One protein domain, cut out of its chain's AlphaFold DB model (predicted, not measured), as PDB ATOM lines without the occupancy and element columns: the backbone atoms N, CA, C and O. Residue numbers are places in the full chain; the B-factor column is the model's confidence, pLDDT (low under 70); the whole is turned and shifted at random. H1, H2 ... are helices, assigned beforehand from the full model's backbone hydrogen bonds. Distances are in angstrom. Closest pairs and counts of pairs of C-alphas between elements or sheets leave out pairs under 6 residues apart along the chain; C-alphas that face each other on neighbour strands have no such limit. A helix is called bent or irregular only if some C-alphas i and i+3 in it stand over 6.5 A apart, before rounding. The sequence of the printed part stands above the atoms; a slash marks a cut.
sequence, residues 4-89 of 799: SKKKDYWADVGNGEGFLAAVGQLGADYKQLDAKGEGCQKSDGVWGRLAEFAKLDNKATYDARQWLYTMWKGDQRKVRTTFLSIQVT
ATOM      1  N   SER A   4     256.240 258.701 290.950       51.72
ATOM      2  CA  SER A   4     257.379 258.158 290.194       51.72
ATOM      3  C   SER A   4     257.774 256.766 290.685       51.72
ATOM      4  O   SER A   4     257.597 255.805 289.951       51.72
ATOM      5  N   LYS A   5     258.136 256.615 291.969       59.09
ATOM      6  CA  LYS A   5     258.600 255.324 292.513       59.09
ATOM      7  C   LYS A   5     257.553 254.202 292.416       59.09
ATOM      8  O   LYS A   5     257.906 253.035 292.315       59.09
ATOM      9  N   LYS A   6     256.256 254.545 292.450       60.88
ATOM     10  CA  LYS A   6     255.153 253.578 292.263       60.88
ATOM     11  C   LYS A   6     255.055 253.087 290.816       60.88
ATOM     12  O   LYS A   6     254.677 251.945 290.585       60.88
ATOM     13  N   LYS A   7     255.365 253.958 289.855       57.41
ATOM     14  CA  LYS A   7     255.354 253.648 288.424       57.41
ATOM     15  C   LYS A   7     256.569 252.803 288.033       57.41
ATOM     16  O   LYS A   7     256.403 251.865 287.267       57.41
ATOM     17  N   ASP A   8     257.728 253.095 288.621       60.72
ATOM     18  CA  ASP A   8     258.983 252.382 288.354       60.72
ATOM     19  C   ASP A   8     258.916 250.926 288.863       60.72
ATOM     20  O   ASP A   8     259.232 250.000 288.128       60.72
ATOM     21  N   TYR A   9     258.341 250.684 290.048       65.25
ATOM     22  CA  TYR A   9     258.127 249.319 290.558       65.25
ATOM     23  C   TYR A   9     257.177 248.472 289.687       65.25
ATOM     24  O   TYR A   9     257.430 247.293 289.444       65.25
ATOM     25  N   TRP A  10     256.071 249.054 289.200       63.41
ATOM     26  CA  TRP A  10     255.170 248.322 288.298       63.41
ATOM     27  C   TRP A  10     255.788 248.120 286.910       63.41
ATOM     28  O   TRP A  10     255.320 247.271 286.169       63.41
ATOM     29  N   ALA A  11     256.841 248.849 286.540       59.62
ATOM     30  CA  ALA A  11     257.591 248.542 285.326       59.62
ATOM     31  C   ALA A  11     258.461 247.282 285.506       59.62
ATOM     32  O   ALA A  11     258.513 246.467 284.590       59.62
ATOM     33  N   ASP A  12     259.043 247.080 286.694       57.84
ATOM     34  CA  ASP A  12     259.893 245.918 287.004       57.84
ATOM     35  C   ASP A  12     259.096 244.632 287.309       57.84
ATOM     36  O   ASP A  12     259.570 243.529 287.050       57.84
ATOM     37  N   VAL A  13     257.872 244.752 287.844       58.66
ATOM     38  CA  VAL A  13     257.011 243.607 288.231       58.66
ATOM     39  C   VAL A  13     255.772 243.451 287.335       58.66
ATOM     40  O   VAL A  13     255.126 242.408 287.349       58.66
ATOM     41  N   GLY A  14     255.402 244.466 286.548       59.28
ATOM     42  CA  GLY A  14     254.095 244.567 285.880       59.28
ATOM     43  C   GLY A  14     253.959 243.880 284.523       59.28
ATOM     44  O   GLY A  14     253.034 244.204 283.773       59.28
ATOM     45  N   ASN A  15     254.808 242.907 284.198       65.56
ATOM     46  CA  ASN A  15     254.372 241.840 283.301       65.56
ATOM     47  C   ASN A  15     253.718 240.725 284.140       65.56
ATOM     48  O   ASN A  15     253.976 240.574 285.333       65.56
ATOM     49  N   GLY A  16     252.804 239.957 283.539       69.19
ATOM     50  CA  GLY A  16     252.105 238.891 284.267       69.19
ATOM     51  C   GLY A  16     253.063 237.894 284.931       69.19
ATOM     52  O   GLY A  16     252.734 237.342 285.973       69.19
ATOM     53  N   GLU A  17     254.255 237.724 284.357       71.94
ATOM     54  CA  GLU A  17     255.311 236.814 284.804       71.94
ATOM     55  C   GLU A  17     256.016 237.297 286.076       71.94
ATOM     56  O   GLU A  17     256.129 236.529 287.025       71.94
ATOM     57  N   GLY A  18     256.424 238.567 286.148       76.31
ATOM     58  CA  GLY A  18     257.105 239.145 287.310       76.31
ATOM     59  C   GLY A  18     256.216 239.152 288.550       76.31
ATOM     60  O   GLY A  18     256.660 238.804 289.648       76.31
ATOM     61  N   PHE A  19     254.925 239.448 288.373       80.69
ATOM     62  CA  PHE A  19     253.941 239.334 289.447       80.69
ATOM     63  C   PHE A  19     253.780 237.885 289.932       80.69
ATOM     64  O   PHE A  19     253.761 237.640 291.138       80.69
ATOM     65  N   LEU A  20     253.683 236.914 289.017       77.94
ATOM     66  CA  LEU A  20     253.554 235.496 289.375       77.94
ATOM     67  C   LEU A  20     254.822 234.945 290.038       77.94
ATOM     68  O   LEU A  20     254.708 234.191 291.001       77.94
ATOM     69  N   ALA A  21     256.006 235.368 289.595       79.94
ATOM     70  CA  ALA A  21     257.277 235.013 290.216       79.94
ATOM     71  C   ALA A  21     257.365 235.530 291.660       79.94
ATOM     72  O   ALA A  21     257.740 234.780 292.559       79.94
ATOM     73  N   ALA A  22     256.945 236.776 291.910       79.31
ATOM     74  CA  ALA A  22     256.900 237.341 293.260       79.31
ATOM     75  C   ALA A  22     255.902 236.601 294.170       79.31
ATOM     76  O   ALA A  22     256.209 236.310 295.325       79.31
ATOM     77  N   VAL A  23     254.719 236.245 293.653       81.12
ATOM     78  CA  VAL A  23     253.726 235.433 294.384       81.12
ATOM     79  C   VAL A  23     254.268 234.028 294.683       81.12
ATOM     80  O   VAL A  23     254.102 233.538 295.802       81.12
ATOM     81  N   GLY A  24     254.967 233.415 293.724       80.31
ATOM     82  CA  GLY A  24     255.601 232.104 293.867       80.31
ATOM     83  C   GLY A  24     256.714 232.084 294.916       80.31
ATOM     84  O   GLY A  24     256.721 231.206 295.775       80.31
ATOM     85  N   GLN A  25     257.600 233.086 294.930       81.69
ATOM     86  CA  GLN A  25     258.661 233.213 295.944       81.69
ATOM     87  C   GLN A  25     258.114 233.410 297.364       81.69
ATOM     88  O   GLN A  25     258.762 233.033 298.338       81.69
ATOM     89  N   LEU A  26     256.905 233.960 297.494       80.12
ATOM     90  CA  LEU A  26     256.204 234.109 298.772       80.12
ATOM     91  C   LEU A  26     255.470 232.836 299.229       80.12
ATOM     92  O   LEU A  26     254.835 232.854 300.289       80.12
ATOM     93  N   GLY A  27     255.512 231.758 298.434       79.25
ATOM     94  CA  GLY A  27     254.802 230.506 298.704       79.25
ATOM     95  C   GLY A  27     253.283 230.679 298.794       79.25
ATOM     96  O   GLY A  27     252.610 229.900 299.467       79.25
ATOM     97  N   ALA A  28     252.734 231.738 298.192       74.88
ATOM     98  CA  ALA A  28     251.308 232.024 298.230       74.88
ATOM     99  C   ALA A  28     250.610 231.361 297.037       74.88
ATOM    100  O   ALA A  28     251.006 231.558 295.889       74.88
ATOM    101  N   ASP A  29     249.541 230.601 297.292       71.62
ATOM    102  CA  ASP A  29     248.697 230.097 296.208       71.62
ATOM    103  C   ASP A  29     247.971 231.286 295.562       71.62
ATOM    104  O   ASP A  29     247.288 232.059 296.237       71.62
ATOM    105  N   TYR A  30     248.092 231.429 294.241       67.38
ATOM    106  CA  TYR A  30     247.397 232.453 293.461       67.38
ATOM    107  C   TYR A  30     245.874 232.444 293.705       67.38
ATOM    108  O   TYR A  30     245.230 233.491 293.638       67.38
ATOM    109  N   LYS A  31     245.284 231.291 294.057       64.44
ATOM    110  CA  LYS A  31     243.861 231.164 294.429       64.44
ATOM    111  C   LYS A  31     243.504 231.854 295.751       64.44
ATOM    112  O   LYS A  31     242.326 232.112 295.985       64.44
ATOM    113  N   GLN A  32     244.488 232.175 296.592       62.22
ATOM    114  CA  GLN A  32     244.313 232.940 297.833       62.22
ATOM    115  C   GLN A  32     244.283 234.460 297.601       62.22
ATOM    116  O   GLN A  32     244.032 235.216 298.541       62.22
ATOM    117  N   LEU A  33     244.505 234.932 296.366       69.06
ATOM    118  CA  LEU A  33     244.261 236.323 295.984       69.06
ATOM    119  C   LEU A  33     242.743 236.556 295.912       69.06
ATOM    120  O   LEU A  33     242.127 236.464 294.850       69.06
ATOM    121  N   ASP A  34     242.129 236.812 297.068       58.53
ATOM    122  CA  ASP A  34     240.690 237.046 297.167       58.53
ATOM    123  C   ASP A  34     240.274 238.245 296.295       58.53
ATOM    124  O   ASP A  34     240.812 239.353 296.394       58.53
ATOM    125  N   ALA A  35     239.298 238.020 295.413       55.47
ATOM    126  CA  ALA A  35     238.729 239.055 294.559       55.47
ATOM    127  C   ALA A  35     237.920 240.085 295.366       55.47
ATOM    128  O   ALA A  35     237.664 241.189 294.871       55.47
ATOM    129  N   LYS A  36     237.525 239.755 296.598       56.00
ATOM    130  CA  LYS A  36     236.903 240.673 297.552       56.00
ATOM    131  C   LYS A  36     238.027 241.407 298.284       56.00
ATOM    132  O   LYS A  36     238.911 240.780 298.846       56.00
ATOM    133  N   GLY A  37     238.030 242.742 298.265       57.19
ATOM    134  CA  GLY A  37     239.127 243.595 298.773       57.19
ATOM    135  C   GLY A  37     239.496 243.451 300.265       57.19
ATOM    136  O   GLY A  37     240.299 244.231 300.772       57.19
ATOM    137  N   GLU A  38     238.941 242.463 300.966       60.16
ATOM    138  CA  GLU A  38     239.221 242.100 302.358       60.16
ATOM    139  C   GLU A  38     240.691 241.697 302.567       60.16
ATOM    140  O   GLU A  38     241.280 242.020 303.599       60.16
ATOM    141  N   GLY A  39     241.339 241.109 301.553       67.19
ATOM    142  CA  GLY A  39     242.754 240.725 301.620       67.19
ATOM    143  C   GLY A  39     243.724 241.893 301.861       67.19
ATOM    144  O   GLY A  39     244.842 241.666 302.322       67.19
ATOM    145  N   CYS A  40     243.318 243.138 301.580       78.00
ATOM    146  CA  CYS A  40     244.144 244.329 301.814       78.00
ATOM    147  C   CYS A  40     244.105 244.823 303.264       78.00
ATOM    148  O   CYS A  40     244.922 245.660 303.639       78.00
ATOM    149  N   GLN A  41     243.170 244.348 304.091       79.88
ATOM    150  CA  GLN A  41     243.020 244.844 305.462       79.88
ATOM    151  C   GLN A  41     244.120 244.313 306.387       79.88
ATOM    152  O   GLN A  41     244.663 245.068 307.191       79.88
ATOM    153  N   LYS A  42     244.520 243.053 306.204       79.94
ATOM    154  CA  LYS A  42     245.517 242.366 307.031       79.94
ATOM    155  C   LYS A  42     246.946 242.659 306.567       79.94
ATOM    156  O   LYS A  42     247.270 242.469 305.395       79.94
ATOM    157  N   SER A  43     247.805 243.130 307.472       80.38
ATOM    158  CA  SER A  43     249.215 243.428 307.174       80.38
ATOM    159  C   SER A  43     250.077 242.184 306.962       80.38
ATOM    160  O   SER A  43     251.088 242.275 306.282       80.38
ATOM    161  N   ASP A  44     249.669 241.035 307.493       81.44
ATOM    162  CA  ASP A  44     250.285 239.708 307.333       81.44
ATOM    163  C   ASP A  44     249.695 238.900 306.154       81.44
ATOM    164  O   ASP A  44     250.191 237.831 305.790       81.44
ATOM    165  N   GLY A  45     248.645 239.423 305.510       80.69
ATOM    166  CA  GLY A  45     248.027 238.822 304.329       80.69
ATOM    167  C   GLY A  45     248.933 238.842 303.090       80.69
ATOM    168  O   GLY A  45     249.982 239.485 303.065       80.69
ATOM    169  N   VAL A  46     248.504 238.169 302.015       82.69
ATOM    170  CA  VAL A  46     249.278 238.049 300.757       82.69
ATOM    171  C   VAL A  46     249.712 239.417 300.213       82.69
ATOM    172  O   VAL A  46     250.860 239.583 299.810       82.69
ATOM    173  N   TRP A  47     248.842 240.428 300.286       86.00
ATOM    174  CA  TRP A  47     249.156 241.794 299.849       86.00
ATOM    175  C   TRP A  47     250.164 242.515 300.749       86.00
ATOM    176  O   TRP A  47     250.916 243.357 300.265       86.00
ATOM    177  N   GLY A  48     250.196 242.193 302.044       84.12
ATOM    178  CA  GLY A  48     251.194 242.713 302.978       84.12
ATOM    179  C   GLY A  48     252.570 242.097 302.749       84.12
ATOM    180  O   GLY A  48     253.547 242.828 302.614       84.12
ATOM    181  N   ARG A  49     252.625 240.772 302.561       83.62
ATOM    182  CA  ARG A  49     253.854 240.053 302.193       83.62
ATOM    183  C   ARG A  49     254.401 240.487 300.829       83.62
ATOM    184  O   ARG A  49     255.603 240.683 300.688       83.62
ATOM    185  N   LEU A  50     253.526 240.737 299.851       82.88
ATOM    186  CA  LEU A  50     253.906 241.341 298.566       82.88
ATOM    187  C   LEU A  50     254.465 242.755 298.736       82.88
ATOM    188  O   LEU A  50     255.483 243.074 298.131       82.88
ATOM    189  N   ALA A  51     253.845 243.597 299.568       82.88
ATOM    190  CA  ALA A  51     254.357 244.940 299.851       82.88
ATOM    191  C   ALA A  51     255.728 244.910 300.551       82.88
ATOM    192  O   ALA A  51     256.577 245.768 300.293       82.88
ATOM    193  N   GLU A  52     255.956 243.917 301.413       81.88
ATOM    194  CA  GLU A  52     257.224 243.701 302.102       81.88
ATOM    195  C   GLU A  52     258.328 243.223 301.158       81.88
ATOM    196  O   GLU A  52     259.409 243.823 301.139       81.88
ATOM    197  N   PHE A  53     258.020 242.225 300.327       81.69
ATOM    198  CA  PHE A  53     258.888 241.716 299.266       81.69
ATOM    199  C   PHE A  53     259.274 242.823 298.277       81.69
ATOM    200  O   PHE A  53     260.441 242.989 297.930       81.69
ATOM    201  N   ALA A  54     258.304 243.665 297.914       72.94
ATOM    202  CA  ALA A  54     258.476 244.837 297.061       72.94
ATOM    203  C   ALA A  54     259.274 245.985 297.705       72.94
ATOM    204  O   ALA A  54     259.502 247.009 297.064       72.94
ATOM    205  N   LYS A  55     259.655 245.854 298.983       80.38
ATOM    206  CA  LYS A  55     260.334 246.890 299.772       80.38
ATOM    207  C   LYS A  55     259.627 248.259 299.718       80.38
ATOM    208  O   LYS A  55     260.296 249.286 299.784       80.38
ATOM    209  N   LEU A  56     258.291 248.295 299.631       77.94
ATOM    210  CA  LEU A  56     257.543 249.559 299.567       77.94
ATOM    211  C   LEU A  56     257.702 250.357 300.870       77.94
ATOM    212  O   LEU A  56     257.584 249.796 301.954       77.94
ATOM    213  N   ASP A  57     257.925 251.669 300.796       65.69
ATOM    214  CA  ASP A  57     257.919 252.522 301.994       65.69
ATOM    215  C   ASP A  57     256.541 252.433 302.686       65.69
ATOM    216  O   ASP A  57     255.509 252.482 302.011       65.69
ATOM    217  N   ASN A  58     256.500 252.327 304.021       66.81
ATOM    218  CA  ASN A  58     255.278 252.093 304.813       66.81
ATOM    219  C   ASN A  58     254.579 250.736 304.549       66.81
ATOM    220  O   ASN A  58     253.354 250.670 304.415       66.81
ATOM    221  N   LYS A  59     255.355 249.643 304.542       61.34
ATOM    222  CA  LYS A  59     254.952 248.231 304.310       61.34
ATOM    223  C   LYS A  59     253.716 247.762 305.096       61.34
ATOM    224  O   LYS A  59     252.936 246.950 304.607       61.34
ATOM    225  N   ALA A  60     253.502 248.314 306.291       59.78
ATOM    226  CA  ALA A  60     252.372 247.976 307.157       59.78
ATOM    227  C   ALA A  60     251.086 248.780 306.870       59.78
ATOM    228  O   ALA A  60     250.047 248.500 307.472       59.78
ATOM    229  N   THR A  61     251.094 249.740 305.941       78.12
ATOM    230  CA  THR A  61     249.923 250.596 305.684       78.12
ATOM    231  C   THR A  61     248.926 249.974 304.713       78.12
ATOM    232  O   THR A  61     249.285 249.320 303.732       78.12
ATOM    233  N   TYR A  62     247.645 250.212 304.989       83.62
ATOM    234  CA  TYR A  62     246.532 249.788 304.142       83.62
ATOM    235  C   TYR A  62     246.659 250.330 302.710       83.62
ATOM    236  O   TYR A  62     246.438 249.592 301.754       83.62
ATOM    237  N   ASP A  63     247.125 251.570 302.545       79.75
ATOM    238  CA  ASP A  63     247.234 252.233 301.240       79.75
ATOM    239  C   ASP A  63     248.227 251.561 300.284       79.75
ATOM    240  O   ASP A  63     248.002 251.536 299.070       79.75
ATOM    241  N   ALA A  64     249.326 251.003 300.804       78.38
ATOM    242  CA  ALA A  64     250.289 250.256 299.996       78.38
ATOM    243  C   ALA A  64     249.673 248.944 299.479       78.38
ATOM    244  O   ALA A  64     249.766 248.643 298.286       78.38
ATOM    245  N   ARG A  65     248.961 248.218 300.353       87.25
ATOM    246  CA  ARG A  65     248.257 246.970 300.014       87.25
ATOM    247  C   ARG A  65     247.103 247.214 299.037       87.25
ATOM    248  O   ARG A  65     246.990 246.526 298.027       87.25
ATOM    249  N   GLN A  66     246.308 248.253 299.286       83.88
ATOM    250  CA  GLN A  66     245.179 248.646 298.443       83.88
ATOM    251  C   GLN A  66     245.632 249.085 297.044       83.88
ATOM    252  O   GLN A  66     244.967 248.783 296.049       83.88
ATOM    253  N   TRP A  67     246.774 249.771 296.941       83.19
ATOM    254  CA  TRP A  67     247.358 250.139 295.654       83.19
ATOM    255  C   TRP A  67     247.790 248.904 294.849       83.19
ATOM    256  O   TRP A  67     247.390 248.792 293.691       83.19
ATOM    257  N   LEU A  68     248.510 247.952 295.463       78.94
ATOM    258  CA  LEU A  68     248.915 246.695 294.811       78.94
ATOM    259  C   LEU A  68     247.707 245.891 294.307       78.94
ATOM    260  O   LEU A  68     247.690 245.462 293.153       78.94
ATOM    261  N   TYR A  69     246.661 245.762 295.128       84.69
ATOM    262  CA  TYR A  69     245.417 245.104 294.726       84.69
ATOM    263  C   TYR A  69     244.731 245.818 293.557       84.69
ATOM    264  O   TYR A  69     244.249 245.172 292.627       84.69
ATOM    265  N   THR A  70     244.704 247.152 293.569       79.31
ATOM    266  CA  THR A  70     244.084 247.940 292.494       79.31
ATOM    267  C   THR A  70     244.842 247.782 291.174       79.31
ATOM    268  O   THR A  70     244.206 247.658 290.127       79.31
ATOM    269  N   MET A  71     246.178 247.736 291.213       75.50
ATOM    270  CA  MET A  71     247.008 247.477 290.029       75.50
ATOM    271  C   MET A  71     246.801 246.056 289.497       75.50
ATOM    272  O   MET A  71     246.484 245.889 288.320       75.50
ATOM    273  N   TRP A  72     246.832 245.041 290.366       80.31
ATOM    274  CA  TRP A  72     246.530 243.658 289.981       80.31
ATOM    275  C   TRP A  72     245.136 243.507 289.365       80.31
ATOM    276  O   TRP A  72     244.980 242.854 288.336       80.31
ATOM    277  N   LYS A  73     244.113 244.139 289.951       79.12
ATOM    278  CA  LYS A  73     242.737 244.082 289.443       79.12
ATOM    279  C   LYS A  73     242.613 244.692 288.043       79.12
ATOM    280  O   LYS A  73     241.822 244.202 287.240       79.12
ATOM    281  N   GLY A  74     243.400 245.727 287.744       73.56
ATOM    282  CA  GLY A  74     243.488 246.325 286.408       73.56
ATOM    283  C   GLY A  74     244.102 245.389 285.359       73.56
ATOM    284  O   GLY A  74     243.626 245.353 284.226       73.56
ATOM    285  N   ASP A  75     245.096 244.583 285.744       71.38
ATOM    286  CA  ASP A  75     245.831 243.670 284.851       71.38
ATOM    287  C   ASP A  75     245.433 242.182 284.994       71.38
ATOM    288  O   ASP A  75     246.034 241.302 284.371       71.38
ATOM    289  N   GLN A  76     244.363 241.877 285.740       75.06
ATOM    290  CA  GLN A  76     243.943 240.519 286.120       75.06
ATOM    291  C   GLN A  76     243.804 239.558 284.923       75.06
ATOM    292  O   GLN A  76     244.137 238.377 285.021       75.06
ATOM    293  N   ARG A  77     243.343 240.055 283.766       67.56
ATOM    294  CA  ARG A  77     243.233 239.257 282.531       67.56
ATOM    295  C   ARG A  77     244.591 238.821 281.980       67.56
ATOM    296  O   ARG A  77     244.701 237.685 281.524       67.56
ATOM    297  N   LYS A  78     245.602 239.693 282.013       68.75
ATOM    298  CA  LYS A  78     246.945 239.386 281.498       68.75
ATOM    299  C   LYS A  78     247.625 238.358 282.394       68.75
ATOM    300  O   LYS A  78     248.014 237.311 281.903       68.75
ATOM    301  N   VAL A  79     247.621 238.596 283.708       65.44
ATOM    302  CA  VAL A  79     248.190 237.680 284.711       65.44
ATOM    303  C   VAL A  79     247.543 236.293 284.631       65.44
ATOM    304  O   VAL A  79     248.242 235.287 284.646       65.44
ATOM    305  N   ARG A  80     246.213 236.216 284.476       68.69
ATOM    306  CA  ARG A  80     245.503 234.934 284.332       68.69
ATOM    307  C   ARG A  80     245.863 234.199 283.038       68.69
ATOM    308  O   ARG A  80     245.937 232.978 283.046       68.69
ATOM    309  N   THR A  81     246.073 234.930 281.945       69.00
ATOM    310  CA  THR A  81     246.480 234.341 280.660       69.00
ATOM    311  C   THR A  81     247.900 233.787 280.751       69.00
ATOM    312  O   THR A  81     248.125 232.651 280.353       69.00
ATOM    313  N   THR A  82     248.819 234.539 281.363       68.50
ATOM    314  CA  THR A  82     250.200 234.111 281.627       68.50
ATOM    315  C   THR A  82     250.272 232.918 282.587       68.50
ATOM    316  O   THR A  82     251.018 231.977 282.354       68.50
ATOM    317  N   PHE A  83     249.461 232.902 283.649       68.12
ATOM    318  CA  PHE A  83     249.397 231.764 284.571       68.12
ATOM    319  C   PHE A  83     248.944 230.482 283.859       68.12
ATOM    320  O   PHE A  83     249.531 229.422 284.048       68.12
ATOM    321  N   LEU A  84     247.920 230.587 283.005       67.06
ATOM    322  CA  LEU A  84     247.438 229.457 282.213       67.06
ATOM    323  C   LEU A  84     248.464 229.000 281.169       67.06
ATOM    324  O   LEU A  84     248.537 227.806 280.913       67.06
ATOM    325  N   SER A  85     249.264 229.902 280.587       67.62
ATOM    326  CA  SER A  85     250.337 229.502 279.668       67.62
ATOM    327  C   SER A  85     251.497 228.813 280.385       67.62
ATOM    328  O   SER A  85     251.992 227.825 279.858       67.62
ATOM    329  N   ILE A  86     251.869 229.260 281.593       64.00
ATOM    330  CA  ILE A  86     252.912 228.614 282.415       64.00
ATOM    331  C   ILE A  86     252.490 227.189 282.808       64.00
ATOM    332  O   ILE A  86     253.257 226.248 282.637       64.00
ATOM    333  N   GLN A  87     251.229 226.992 283.222       57.59
ATOM    334  CA  GLN A  87     250.706 225.650 283.525       57.59
ATOM    335  C   GLN A  87     250.661 224.708 282.312       57.59
ATOM    336  O   GLN A  87     250.620 223.493 282.485       57.59
ATOM    337  N   VAL A  88     250.633 225.254 281.094       49.28
ATOM    338  CA  VAL A  88     250.653 224.469 279.853       49.28
ATOM    339  C   VAL A  88     252.088 224.124 279.437       49.28
ATOM    340  O   VAL A  88     252.299 223.065 278.851       49.28
ATOM    341  N   THR A  89     253.077 224.964 279.759       46.47
ATOM    342  CA  THR A  89     254.495 224.711 279.452       46.47
ATOM    343  C   THR A  89     255.181 223.744 280.420       46.47
ATOM    344  O   THR A  89     256.100 223.052 279.999       46.47
TER     345      THR A  89
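AT A GLANCE: This is residues 4 to 89 of the 799 residues of the protein "Hypothetical protein" of Adineta ricciae (UniProt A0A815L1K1). A long last helix, H5, is bent into an L, and two short helices sit inside its angle, H4 crossing arm H5a and H2 crossing arm H5b. H3 packs on H5a, while H1 lies to one side, touching no helix. The printed part has 86 residues and is all helix, with five named helices in the order H1 to H5 and no named strand. It is compact, with a radius of gyration of the C-alphas of 12.2 A and spans of 37 by 27 by 22 A.

IN THESE COORDINATES: H1, residues 4 to 13, begins at C-alpha 4 (257.379, 258.158, 290.194) and is 14.7 A long. H2, residues 16 to 25, measures 14.5 A, H3, residues 37 to 40, 5.9 A, and H4, residues 46 to 53, 10.4 A. H5, residues 62 to 89, was assigned as one helix by its hydrogen bonds but is bent: C-alphas 74 and 77 are 8.1 A apart. Its arms are H5a, residues 62 to 74, 18.3 A, and H5b, residues 77 to 89, 18.7 A, ending at C-alpha 89 (254.495, 224.711, 279.452).

HOW THE PARTS SIT: The arms stand at 71 degrees, only just about perpendicular. H4 touches H5a, about perpendicular at 74 degrees; the closest C-alphas, Trp 47 and Arg 65, are 5.3 A apart. H2 touches H5b with Gly 16 and Val 79 closest, their C-alphas 4.1 A apart. H3 touches H5a, C-alphas 40 and 65 closest at 5.2 A. In H1, H2, H4, H5a and H5b every O i to N i+4 pair is within hydrogen-bond range; H3 is too short for one.

THE WHOLE: The C-alphas farthest apart, Asn 58 and Val 88, are 37.5 A apart. The printed part has no cut, and the link from H2 to H3 is long. Confidence is under 70 in residues 4 to 16, 30 to 39, 57 to 60 and 77 to 89.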